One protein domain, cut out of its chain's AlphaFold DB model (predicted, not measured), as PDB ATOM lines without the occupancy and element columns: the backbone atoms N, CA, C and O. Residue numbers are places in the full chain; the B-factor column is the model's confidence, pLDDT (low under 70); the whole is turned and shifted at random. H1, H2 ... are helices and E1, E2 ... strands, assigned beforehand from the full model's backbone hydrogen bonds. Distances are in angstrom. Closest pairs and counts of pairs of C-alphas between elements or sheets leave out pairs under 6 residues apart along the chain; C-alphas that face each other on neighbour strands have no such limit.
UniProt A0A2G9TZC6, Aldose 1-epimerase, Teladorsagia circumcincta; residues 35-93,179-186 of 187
ATOM      1  N   ILE A  35      -9.004 -21.612  35.975       98.44
ATOM      2  CA  ILE A  35      -8.654 -21.379  37.383       98.44
ATOM      3  C   ILE A  35      -7.381 -22.173  37.702       98.44
ATOM      4  O   ILE A  35      -7.443 -23.355  38.039       98.44
ATOM      5  N   ALA A  36      -6.223 -21.520  37.624       98.25
ATOM      6  CA  ALA A  36      -4.931 -22.150  37.893       98.25
ATOM      7  C   ALA A  36      -4.677 -22.372  39.394       98.25
ATOM      8  O   ALA A  36      -3.940 -23.284  39.786       98.25
ATOM      9  N   ARG A  37      -5.255 -21.524  40.258       98.38
ATOM     10  CA  ARG A  37      -5.162 -21.641  41.721       98.38
ATOM     11  C   ARG A  37      -6.336 -20.944  42.401       98.38
ATOM     12  O   ARG A  37      -6.750 -19.871  41.979       98.38
ATOM     13  N   GLN A  38      -6.802 -21.508  43.512       98.56
ATOM     14  CA  GLN A  38      -7.804 -20.883  44.369       98.56
ATOM     15  C   GLN A  38      -7.493 -21.115  45.851       98.56
ATOM     16  O   GLN A  38      -7.025 -22.180  46.255       98.56
ATOM     17  N   THR A  39      -7.770 -20.101  46.662       98.38
ATOM     18  CA  THR A  39      -7.757 -20.123  48.128       98.38
ATOM     19  C   THR A  39      -9.000 -19.374  48.641       98.38
ATOM     20  O   THR A  39      -9.710 -18.777  47.830       98.38
ATOM     21  N   PRO A  40      -9.285 -19.347  49.957       98.44
ATOM     22  CA  PRO A  40     -10.420 -18.583  50.482       98.44
ATOM     23  C   PRO A  40     -10.386 -17.078  50.173       98.44
ATOM     24  O   PRO A  40     -11.439 -16.453  50.135       98.44
ATOM     25  N   THR A  41      -9.202 -16.496  49.958       98.25
ATOM     26  CA  THR A  41      -9.016 -15.043  49.792       98.25
ATOM     27  C   THR A  41      -8.307 -14.655  48.494       98.25
ATOM     28  O   THR A  41      -7.987 -13.487  48.295       98.25
ATOM     29  N   SER A  42      -8.037 -15.609  47.602       98.25
ATOM     30  CA  SER A  42      -7.307 -15.347  46.360       98.25
ATOM     31  C   SER A  42      -7.662 -16.344  45.263       98.25
ATOM     32  O   SER A  42      -7.860 -17.530  45.543       98.25
ATOM     33  N   VAL A  43      -7.703 -15.870  44.018       98.56
ATOM     34  CA  VAL A  43      -7.900 -16.681  42.813       98.56
ATOM     35  C   VAL A  43      -6.927 -16.240  41.722       98.56
ATOM     36  O   VAL A  43      -6.782 -15.048  41.461       98.56
ATOM     37  N   THR A  44      -6.272 -17.206  41.084       98.31
ATOM     38  CA  THR A  44      -5.422 -16.993  39.909       98.31
ATOM     39  C   THR A  44      -6.115 -17.573  38.687       98.31
ATOM     40  O   THR A  44      -6.357 -18.783  38.623       98.31
ATOM     41  N   PHE A  45      -6.386 -16.712  37.715       98.12
ATOM     42  CA  PHE A  45      -6.840 -17.086  36.384       98.12
ATOM     43  C   PHE A  45      -5.648 -17.195  35.443       98.12
ATOM     44  O   PHE A  45      -4.715 -16.401  35.550       98.12
ATOM     45  N   ARG A  46      -5.689 -18.149  34.513       97.56
ATOM     46  CA  ARG A  46      -4.656 -18.355  33.500       97.56
ATOM     47  C   ARG A  46      -5.245 -18.471  32.102       97.56
ATOM     48  O   ARG A  46      -6.265 -19.127  31.909       97.56
ATOM     49  N   ILE A  47      -4.549 -17.896  31.131       95.69
ATOM     50  CA  ILE A  47      -4.804 -18.107  29.708       95.69
ATOM     51  C   ILE A  47      -3.486 -18.215  28.941       95.69
ATOM     52  O   ILE A  47      -2.457 -17.678  29.358       95.69
ATOM     53  N   TRP A  48      -3.527 -18.913  27.814       95.00
ATOM     54  CA  TRP A  48      -2.474 -18.896  26.808       95.00
ATOM     55  C   TRP A  48      -3.020 -18.257  25.541       95.00
ATOM     56  O   TRP A  48      -4.161 -18.520  25.164       95.00
ATOM     57  N   THR A  49      -2.200 -17.437  24.901       91.75
ATOM     58  CA  THR A  49      -2.500 -16.811  23.617       91.75
ATOM     59  C   THR A  49      -1.249 -16.780  22.748       91.75
ATOM     60  O   THR A  49      -0.126 -16.869  23.257       91.75
ATOM     61  N   ASP A  50      -1.457 -16.687  21.445       92.44
ATOM     62  CA  ASP A  50      -0.436 -16.587  20.411       92.44
ATOM     63  C   ASP A  50      -0.988 -15.807  19.210       92.44
ATOM     64  O   ASP A  50      -2.182 -15.499  19.146       92.44
ATOM     65  N   GLU A  51      -0.118 -15.534  18.238       90.19
ATOM     66  CA  GLU A  51      -0.451 -14.773  17.031       90.19
ATOM     67  C   GLU A  51      -1.643 -15.342  16.241       90.19
ATOM     68  O   GLU A  51      -2.395 -14.578  15.637       90.19
ATOM     69  N   GLU A  52      -1.866 -16.662  16.249       89.06
ATOM     70  CA  GLU A  52      -3.022 -17.264  15.567       89.06
ATOM     71  C   GLU A  52      -4.341 -16.953  16.293       89.06
ATOM     72  O   GLU A  52      -5.387 -16.819  15.651       89.06
ATOM     73  N   ASN A  53      -4.293 -16.826  17.621       87.25
ATOM     74  CA  ASN A  53      -5.459 -16.576  18.462       87.25
ATOM     75  C   ASN A  53      -5.803 -15.087  18.605       87.25
ATOM     76  O   ASN A  53      -6.989 -14.747  18.649       87.25
ATOM     77  N   ASP A  54      -4.799 -14.209  18.698       85.56
ATOM     78  CA  ASP A  54      -4.998 -12.781  18.985       85.56
ATOM     79  C   ASP A  54      -4.482 -11.813  17.912       85.56
ATOM     80  O   ASP A  54      -4.846 -10.634  17.928       85.56
ATOM     81  N   GLY A  55      -3.696 -12.296  16.946       87.25
ATOM     82  CA  GLY A  55      -3.098 -11.476  15.892       87.25
ATOM     83  C   GLY A  55      -1.893 -10.638  16.335       87.25
ATOM     84  O   GLY A  55      -1.420  -9.815  15.546       87.25
ATOM     85  N   PHE A  56      -1.394 -10.806  17.564       86.12
ATOM     86  CA  PHE A  56      -0.197 -10.137  18.071       86.12
ATOM     87  C   PHE A  56       1.046 -11.021  17.915       86.12
ATOM     88  O   PHE A  56       0.978 -12.227  18.130       86.12
ATOM     89  N   PRO A  57       2.218 -10.442  17.591       88.44
ATOM     90  CA  PRO A  57       3.443 -11.221  17.473       88.44
ATOM     91  C   PRO A  57       3.804 -11.938  18.776       88.44
ATOM     92  O   PRO A  57       3.808 -11.321  19.844       88.44
ATOM     93  N   GLY A  58       4.218 -13.197  18.652       90.19
ATOM     94  CA  GLY A  58       4.733 -13.996  19.762       90.19
ATOM     95  C   GLY A  58       3.669 -14.839  20.458       90.19
ATOM     96  O   GLY A  58       2.625 -15.154  19.892       90.19
ATOM     97  N   ASP A  59       3.987 -15.263  21.679       91.38
ATOM     98  CA  ASP A  59       3.088 -16.018  22.545       91.38
ATOM     99  C   ASP A  59       3.122 -15.468  23.976       91.38
ATOM    100  O   ASP A  59       4.085 -14.835  24.420       91.38
ATOM    101  N   ALA A  60       2.055 -15.717  24.726       93.06
ATOM    102  CA  ALA A  60       1.994 -15.360  26.131       93.06
ATOM    103  C   ALA A  60       1.170 -16.379  26.917       93.06
ATOM    104  O   ALA A  60       0.008 -16.643  26.622       93.06
ATOM    105  N   LYS A  61       1.764 -16.902  27.990       94.75
ATOM    106  CA  LYS A  61       1.027 -17.469  29.119       94.75
ATOM    107  C   LYS A  61       0.823 -16.359  30.136       94.75
ATOM    108  O   LYS A  61       1.811 -15.879  30.690       94.75
ATOM    109  N   ILE A  62      -0.425 -15.989  30.380       94.00
ATOM    110  CA  ILE A  62      -0.815 -14.874  31.240       94.00
ATOM    111  C   ILE A  62      -1.524 -15.428  32.473       94.00
ATOM    112  O   ILE A  62      -2.479 -16.190  32.346       94.00
ATOM    113  N   ASP A  63      -1.078 -14.992  33.645       95.38
ATOM    114  CA  ASP A  63      -1.690 -15.255  34.942       95.38
ATOM    115  C   ASP A  63      -2.195 -13.935  35.534       95.38
ATOM    116  O   ASP A  63      -1.436 -12.971  35.642       95.38
ATOM    117  N   VAL A  64      -3.457 -13.887  35.961       95.81
ATOM    118  CA  VAL A  64      -4.015 -12.754  36.713       95.81
ATOM    119  C   VAL A  64      -4.494 -13.241  38.066       95.81
ATOM    120  O   VAL A  64      -5.384 -14.087  38.148       95.81
ATOM    121  N   THR A  65      -3.903 -12.712  39.135       95.69
ATOM    122  CA  THR A  65      -4.266 -13.068  40.509       95.69
ATOM    123  C   THR A  65      -5.029 -11.933  41.167       95.69
ATOM    124  O   THR A  65      -4.528 -10.817  41.253       95.69
ATOM    125  N   TYR A  66      -6.227 -12.238  41.660       96.19
ATOM    126  CA  TYR A  66      -7.030 -11.352  42.497       96.19
ATOM    127  C   TYR A  66      -6.918 -11.818  43.944       96.19
ATOM    128  O   TYR A  66      -7.217 -12.976  44.236       96.19
ATOM    129  N   THR A  67      -6.524 -10.926  44.850       95.50
ATOM    130  CA  THR A  67      -6.370 -11.224  46.279       95.50
ATOM    131  C   THR A  67      -7.075 -10.173  47.123       95.50
ATOM    132  O   THR A  67      -6.854  -8.979  46.936       95.50
ATOM    133  N   VAL A  68      -7.883 -10.615  48.085       95.25
ATOM    134  CA  VAL A  68      -8.416  -9.767  49.159       95.25
ATOM    135  C   VAL A  68      -7.660 -10.031  50.456       95.25
ATOM    136  O   VAL A  68      -7.217 -11.153  50.705       95.25
ATOM    137  N   ASN A  69      -7.481  -9.007  51.288       91.75
ATOM    138  CA  ASN A  69      -6.760  -9.147  52.553       91.75
ATOM    139  C   ASN A  69      -7.422  -8.387  53.710       91.75
ATOM    140  O   ASN A  69      -8.335  -7.586  53.513       91.75
ATOM    141  N   ASP A  70      -6.917  -8.621  54.922       94.75
ATOM    142  CA  ASP A  70      -7.454  -8.058  56.169       94.75
ATOM    143  C   ASP A  70      -7.271  -6.530  56.297       94.75
ATOM    144  O   ASP A  70      -7.744  -5.924  57.255       94.75
ATOM    145  N   MET A  71      -6.601  -5.887  55.332       90.81
ATOM    146  CA  MET A  71      -6.466  -4.429  55.236       90.81
ATOM    147  C   MET A  71      -7.508  -3.803  54.292       90.81
ATOM    148  O   MET A  71      -7.362  -2.641  53.918       90.81
ATOM    149  N   ASN A  72      -8.550  -4.552  53.899       87.38
ATOM    150  CA  ASN A  72      -9.581  -4.135  52.936       87.38
ATOM    151  C   ASN A  72      -9.015  -3.748  51.559       87.38
ATOM    152  O   ASN A  72      -9.523  -2.842  50.900       87.38
ATOM    153  N   GLN A  73      -7.958  -4.426  51.116       88.31
ATOM    154  CA  GLN A  73      -7.384  -4.210  49.790       88.31
ATOM    155  C   GLN A  73      -7.856  -5.291  48.822       88.31
ATOM    156  O   GLN A  73      -7.901  -6.467  49.179       88.31
ATOM    157  N   LEU A  74      -8.121  -4.885  47.581       89.94
ATOM    158  CA  LEU A  74      -8.115  -5.767  46.421       89.94
ATOM    159  C   LEU A  74      -6.778  -5.582  45.698       89.94
ATOM    160  O   LEU A  74      -6.494  -4.503  45.185       89.94
ATOM    161  N   VAL A  75      -5.963  -6.631  45.666       89.50
ATOM    162  CA  VAL A  75      -4.684  -6.658  44.953       89.50
ATOM    163  C   VAL A  75      -4.872  -7.442  43.659       89.50
ATOM    164  O   VAL A  75      -5.356  -8.575  43.696       89.50
ATOM    165  N   ILE A  76      -4.500  -6.834  42.531       91.31
ATOM    166  CA  ILE A  76      -4.541  -7.452  41.203       91.31
ATOM    167  C   ILE A  76      -3.109  -7.549  40.687       91.31
ATOM    168  O   ILE A  76      -2.452  -6.533  40.465       91.31
ATOM    169  N   GLU A  77      -2.628  -8.770  40.502       92.50
ATOM    170  CA  GLU A  77      -1.284  -9.047  39.999       92.50
ATOM    171  C   GLU A  77      -1.384  -9.631  38.592       92.50
ATOM    172  O   GLU A  77      -2.006 -10.678  38.402       92.50
ATOM    173  N   HIS A  78      -0.759  -8.974  37.615       87.94
ATOM    174  CA  HIS A  78      -0.593  -9.504  36.263       87.94
ATOM    175  C   HIS A  78       0.805 -10.122  36.137       87.94
ATOM    176  O   HIS A  78       1.811  -9.458  36.385       87.94
ATOM    177  N   GLY A  79       0.880 -11.389  35.743       87.94
ATOM    178  CA  GLY A  79       2.121 -12.086  35.422       87.94
ATOM    179  C   GLY A  79       2.045 -12.669  34.019       87.94
ATOM    180  O   GLY A  79       0.994 -13.141  33.601       87.94
ATOM    181  N   ALA A  80       3.151 -12.657  33.280       88.94
ATOM    182  CA  ALA A  80       3.198 -13.289  31.969       88.94
ATOM    183  C   ALA A  80       4.569 -13.898  31.671       88.94
ATOM    184  O   ALA A  80       5.598 -13.427  32.154       88.94
ATOM    185  N   THR A  81       4.581 -14.949  30.855       92.00
ATOM    186  CA  THR A  81       5.797 -15.560  30.301       92.00
ATOM    187  C   THR A  81       5.586 -15.881  28.831       92.00
ATOM    188  O   THR A  81       4.490 -16.302  28.468       92.00
ATOM    189  N   CYS A  82       6.635 -15.786  28.024       90.25
ATOM    190  CA  CYS A  82       6.623 -16.113  26.598       90.25
ATOM    191  C   CYS A  82       7.736 -17.106  26.245       90.25
ATOM    192  O   CYS A  82       8.738 -17.223  26.956       90.25
ATOM    193  N   THR A  83       7.607 -17.756  25.095       92.94
ATOM    194  CA  THR A  83       8.694 -18.454  24.400       92.94
ATOM    195  C   THR A  83       9.133 -17.727  23.123       92.94
ATOM    196  O   THR A  83      10.289 -17.874  22.704       92.94
ATOM    197  N   SER A  84       8.257 -16.898  22.552       89.38
ATOM    198  CA  SER A  84       8.483 -16.105  21.345       89.38
ATOM    199  C   SER A  84       8.302 -14.607  21.629       89.38
ATOM    200  O   SER A  84       7.375 -14.244  22.349       89.38
ATOM    201  N   PRO A  85       9.179 -13.725  21.104       90.62
ATOM    202  CA  PRO A  85       9.102 -12.294  21.388       90.62
ATOM    203  C   PRO A  85       7.785 -11.664  20.938       90.62
ATOM    204  O   PRO A  85       7.312 -11.952  19.841       90.62
ATOM    205  N   GLY A  86       7.265 -10.754  21.759       87.75
ATOM    206  CA  GLY A  86       5.984 -10.093  21.535       87.75
ATOM    207  C   GLY A  86       5.807  -8.826  22.366       87.75
ATOM    208  O   GLY A  86       6.715  -8.395  23.086       87.75
ATOM    209  N   VAL A  87       4.620  -8.228  22.267       85.69
ATOM    210  CA  VAL A  87       4.215  -7.063  23.069       85.69
ATOM    211  C   VAL A  87       3.007  -7.415  23.922       85.69
ATOM    212  O   VAL A  87       2.065  -8.037  23.443       85.69
ATOM    213  N   LEU A  88       3.026  -7.002  25.188       83.94
ATOM    214  CA  LEU A  88       1.916  -7.219  26.104       83.94
ATOM    215  C   LEU A  88       1.734  -5.985  26.988       83.94
ATOM    216  O   LEU A  88       2.675  -5.548  27.649       83.94
ATOM    217  N   ASN A  89       0.521  -5.434  27.009       85.06
ATOM    218  CA  ASN A  89       0.145  -4.358  27.920       85.06
ATOM    219  C   ASN A  89      -1.226  -4.656  28.528       85.06
ATOM    220  O   ASN A  89      -2.235  -4.593  27.830       85.06
ATOM    221  N   LEU A  90      -1.252  -5.031  29.806       85.12
ATOM    222  CA  LEU A  90      -2.471  -5.464  30.492       85.12
ATOM    223  C   LEU A  90      -2.959  -4.411  31.482       85.12
ATOM    224  O   LEU A  90      -2.169  -3.707  32.115       85.12
ATOM    225  N   THR A  91      -4.277  -4.363  31.651       85.81
ATOM    226  CA  THR A  91      -4.957  -3.540  32.651       85.81
ATOM    227  C   THR A  91      -6.192  -4.263  33.190       85.81
ATOM    228  O   THR A  91      -6.619  -5.288  32.655       85.81
ATOM    229  N   ASN A  92      -6.791  -3.704  34.236       85.69
ATOM    230  CA  ASN A  92      -8.092  -4.109  34.745       85.69
ATOM    231  C   ASN A  92      -9.137  -3.040  34.389       85.69
ATOM    232  O   ASN A  92      -8.963  -1.868  34.708       85.69
ATOM    233  N   HIS A  93     -10.236  -3.455  33.757       89.75
ATOM    234  CA  HIS A  93     -11.262  -2.551  33.223       89.75
ATOM    235  C   HIS A  93     -12.494  -2.426  34.146       89.75
ATOM    236  O   HIS A  93     -13.640  -2.408  33.685       89.75
ATOM    237  N   SER A 179      -2.222  -1.240  38.437       32.59
ATOM    238  CA  SER A 179      -0.941  -1.550  37.802       32.59
ATOM    239  C   SER A 179      -1.168  -1.817  36.316       32.59
ATOM    240  O   SER A 179      -1.654  -2.884  35.945       32.59
ATOM    241  N   ILE A 180      -0.794  -0.849  35.478       38.84
ATOM    242  CA  ILE A 180      -0.603  -1.062  34.040       38.84
ATOM    243  C   ILE A 180       0.791  -1.671  33.874       38.84
ATOM    244  O   ILE A 180       1.785  -1.055  34.266       38.84
ATOM    245  N   ILE A 181       0.870  -2.896  33.354       37.91
ATOM    246  CA  ILE A 181       2.153  -3.547  33.066       37.91
ATOM    247  C   ILE A 181       2.361  -3.528  31.562       37.91
ATOM    248  O   ILE A 181       1.744  -4.316  30.851       37.91
ATOM    249  N   PHE A 182       3.277  -2.674  31.107       38.03
ATOM    250  CA  PHE A 182       3.843  -2.759  29.767       38.03
ATOM    251  C   PHE A 182       5.057  -3.688  29.816       38.03
ATOM    252  O   PHE A 182       6.055  -3.380  30.472       38.03
ATOM    253  N   MET A 183       4.976  -4.833  29.143       47.53
ATOM    254  CA  MET A 183       6.056  -5.808  29.095       47.53
ATOM    255  C   MET A 183       6.485  -6.019  27.646       47.53
ATOM    256  O   MET A 183       5.714  -6.482  26.805       47.53
ATOM    257  N   ILE A 184       7.748  -5.694  27.359       55.59
ATOM    258  CA  ILE A 184       8.428  -6.265  26.198       55.59
ATOM    259  C   ILE A 184       8.803  -7.679  26.611       55.59
ATOM    260  O   ILE A 184       9.642  -7.887  27.488       55.59
ATOM    261  N   LEU A 185       8.124  -8.646  26.011       54.50
ATOM    262  CA  LEU A 185       8.371 -10.052  26.252       54.50
ATOM    263  C   LEU A 185       9.609 -10.454  25.439       54.50
ATOM    264  O   LEU A 185       9.556 -10.555  24.214       54.50
ATOM    265  N   SER A 186      10.749 -10.624  26.114       42.28
ATOM    266  CA  SER A 186      11.991 -11.141  25.525       42.28
ATOM    267  C   SER A 186      12.500 -12.352  26.310       42.28
ATOM    268  O   SER A 186      12.251 -12.450  27.509       42.28
TER     269      SER A 186
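This is residues 35 to 93 and 179 to 186 of the 187 residues of the protein "Aldose 1-epimerase" of Teladorsagia circumcincta (UniProt A0A2G9TZC6). A long, twisted sheet of four strands, E1 to E4, has a small two-strand sheet, E5 and E6, partly face to face with it near E3 and E4, a lopsided sandwich of two sheets. The long strands E2, E3 and E4 run along the longest axis, with the short helix H1 at one end and the turn of residues 69 to 73 at the other. The printed part has 67 residues, with one named helix and six named strands in the order E1 E2 H1 E3 E4 E5 E6, and its class is mostly strand. Both sheets are antiparallel, in the orders E1 - E2 - E3 - E4 and E5 - E6. The whole is elongated, 40 by 22 by 20 A, and only just loose, close to compact, with a radius of gyration of the C-alphas of 13.4 A.

Begin in the large sheet with E2, residues 42 to 50, and E3, residues 59 to 68, inner strands antiparallel at 166 degrees; N 45 and O 64 are 2.8 A apart, within hydrogen-bond range. Beside E2 look for the edge strand E1, residues 35 to 39; the two form a hairpin, with N 36 and O 44 at 2.9 A. Beside E3 is the other edge strand, E4, residues 74 to 81, also in a hairpin, with N 63 and O 79 at 2.8 A. Next find E5, residues 86 to 90, and E6, residues 181 to 185, antiparallel at 167 degrees, with N 183 and O 88 at 2.8 A. The parts of the two sheets that face each other are 9.3 A centre to centre, and their strands stand at 25 degrees. The closest C-alphas of E4 and E6 are those of His 78 and Ile 181, 7.3 A apart. E3 and E6 are only just apart, at 8.3 A. H1, residues 51 to 54, is not on the large sheet, but only just, with 4 pairs of C-alphas within 10 A. It is too short for any O i to N i+4 pair, and its one O i to N i+3 pair is not within range.

Find C-alpha 35 at (-8.654, -21.379, 37.383), where E1 begins. E2 runs 26.9 A from C-alpha 42 to C-alpha 50, and H1 follows with no residue between. E3, the longest strand, starts from C-alpha 59 at (3.088, -16.018, 22.545) and runs 29.7 A to C-alpha 68. E4 runs 23.4 A, from C-alpha 74 to C-alpha 81. E5 begins at C-alpha 86, and E6 ends at C-alpha 185, at (8.371, -10.052, 26.252).

The two C-alphas farthest apart are those of Glu 52 and Asp 70, at 41.9 A. Residues 94 to 178 are not printed, and C-alphas 93 and 179 are 11.3 A apart across that cut. The links printed whole are tight; at the one from E4 to E5 the chain changes from the large sheet to the small one. The mean pLDDT of the printed part is 86.2, and residues 179 to 186 are under 70.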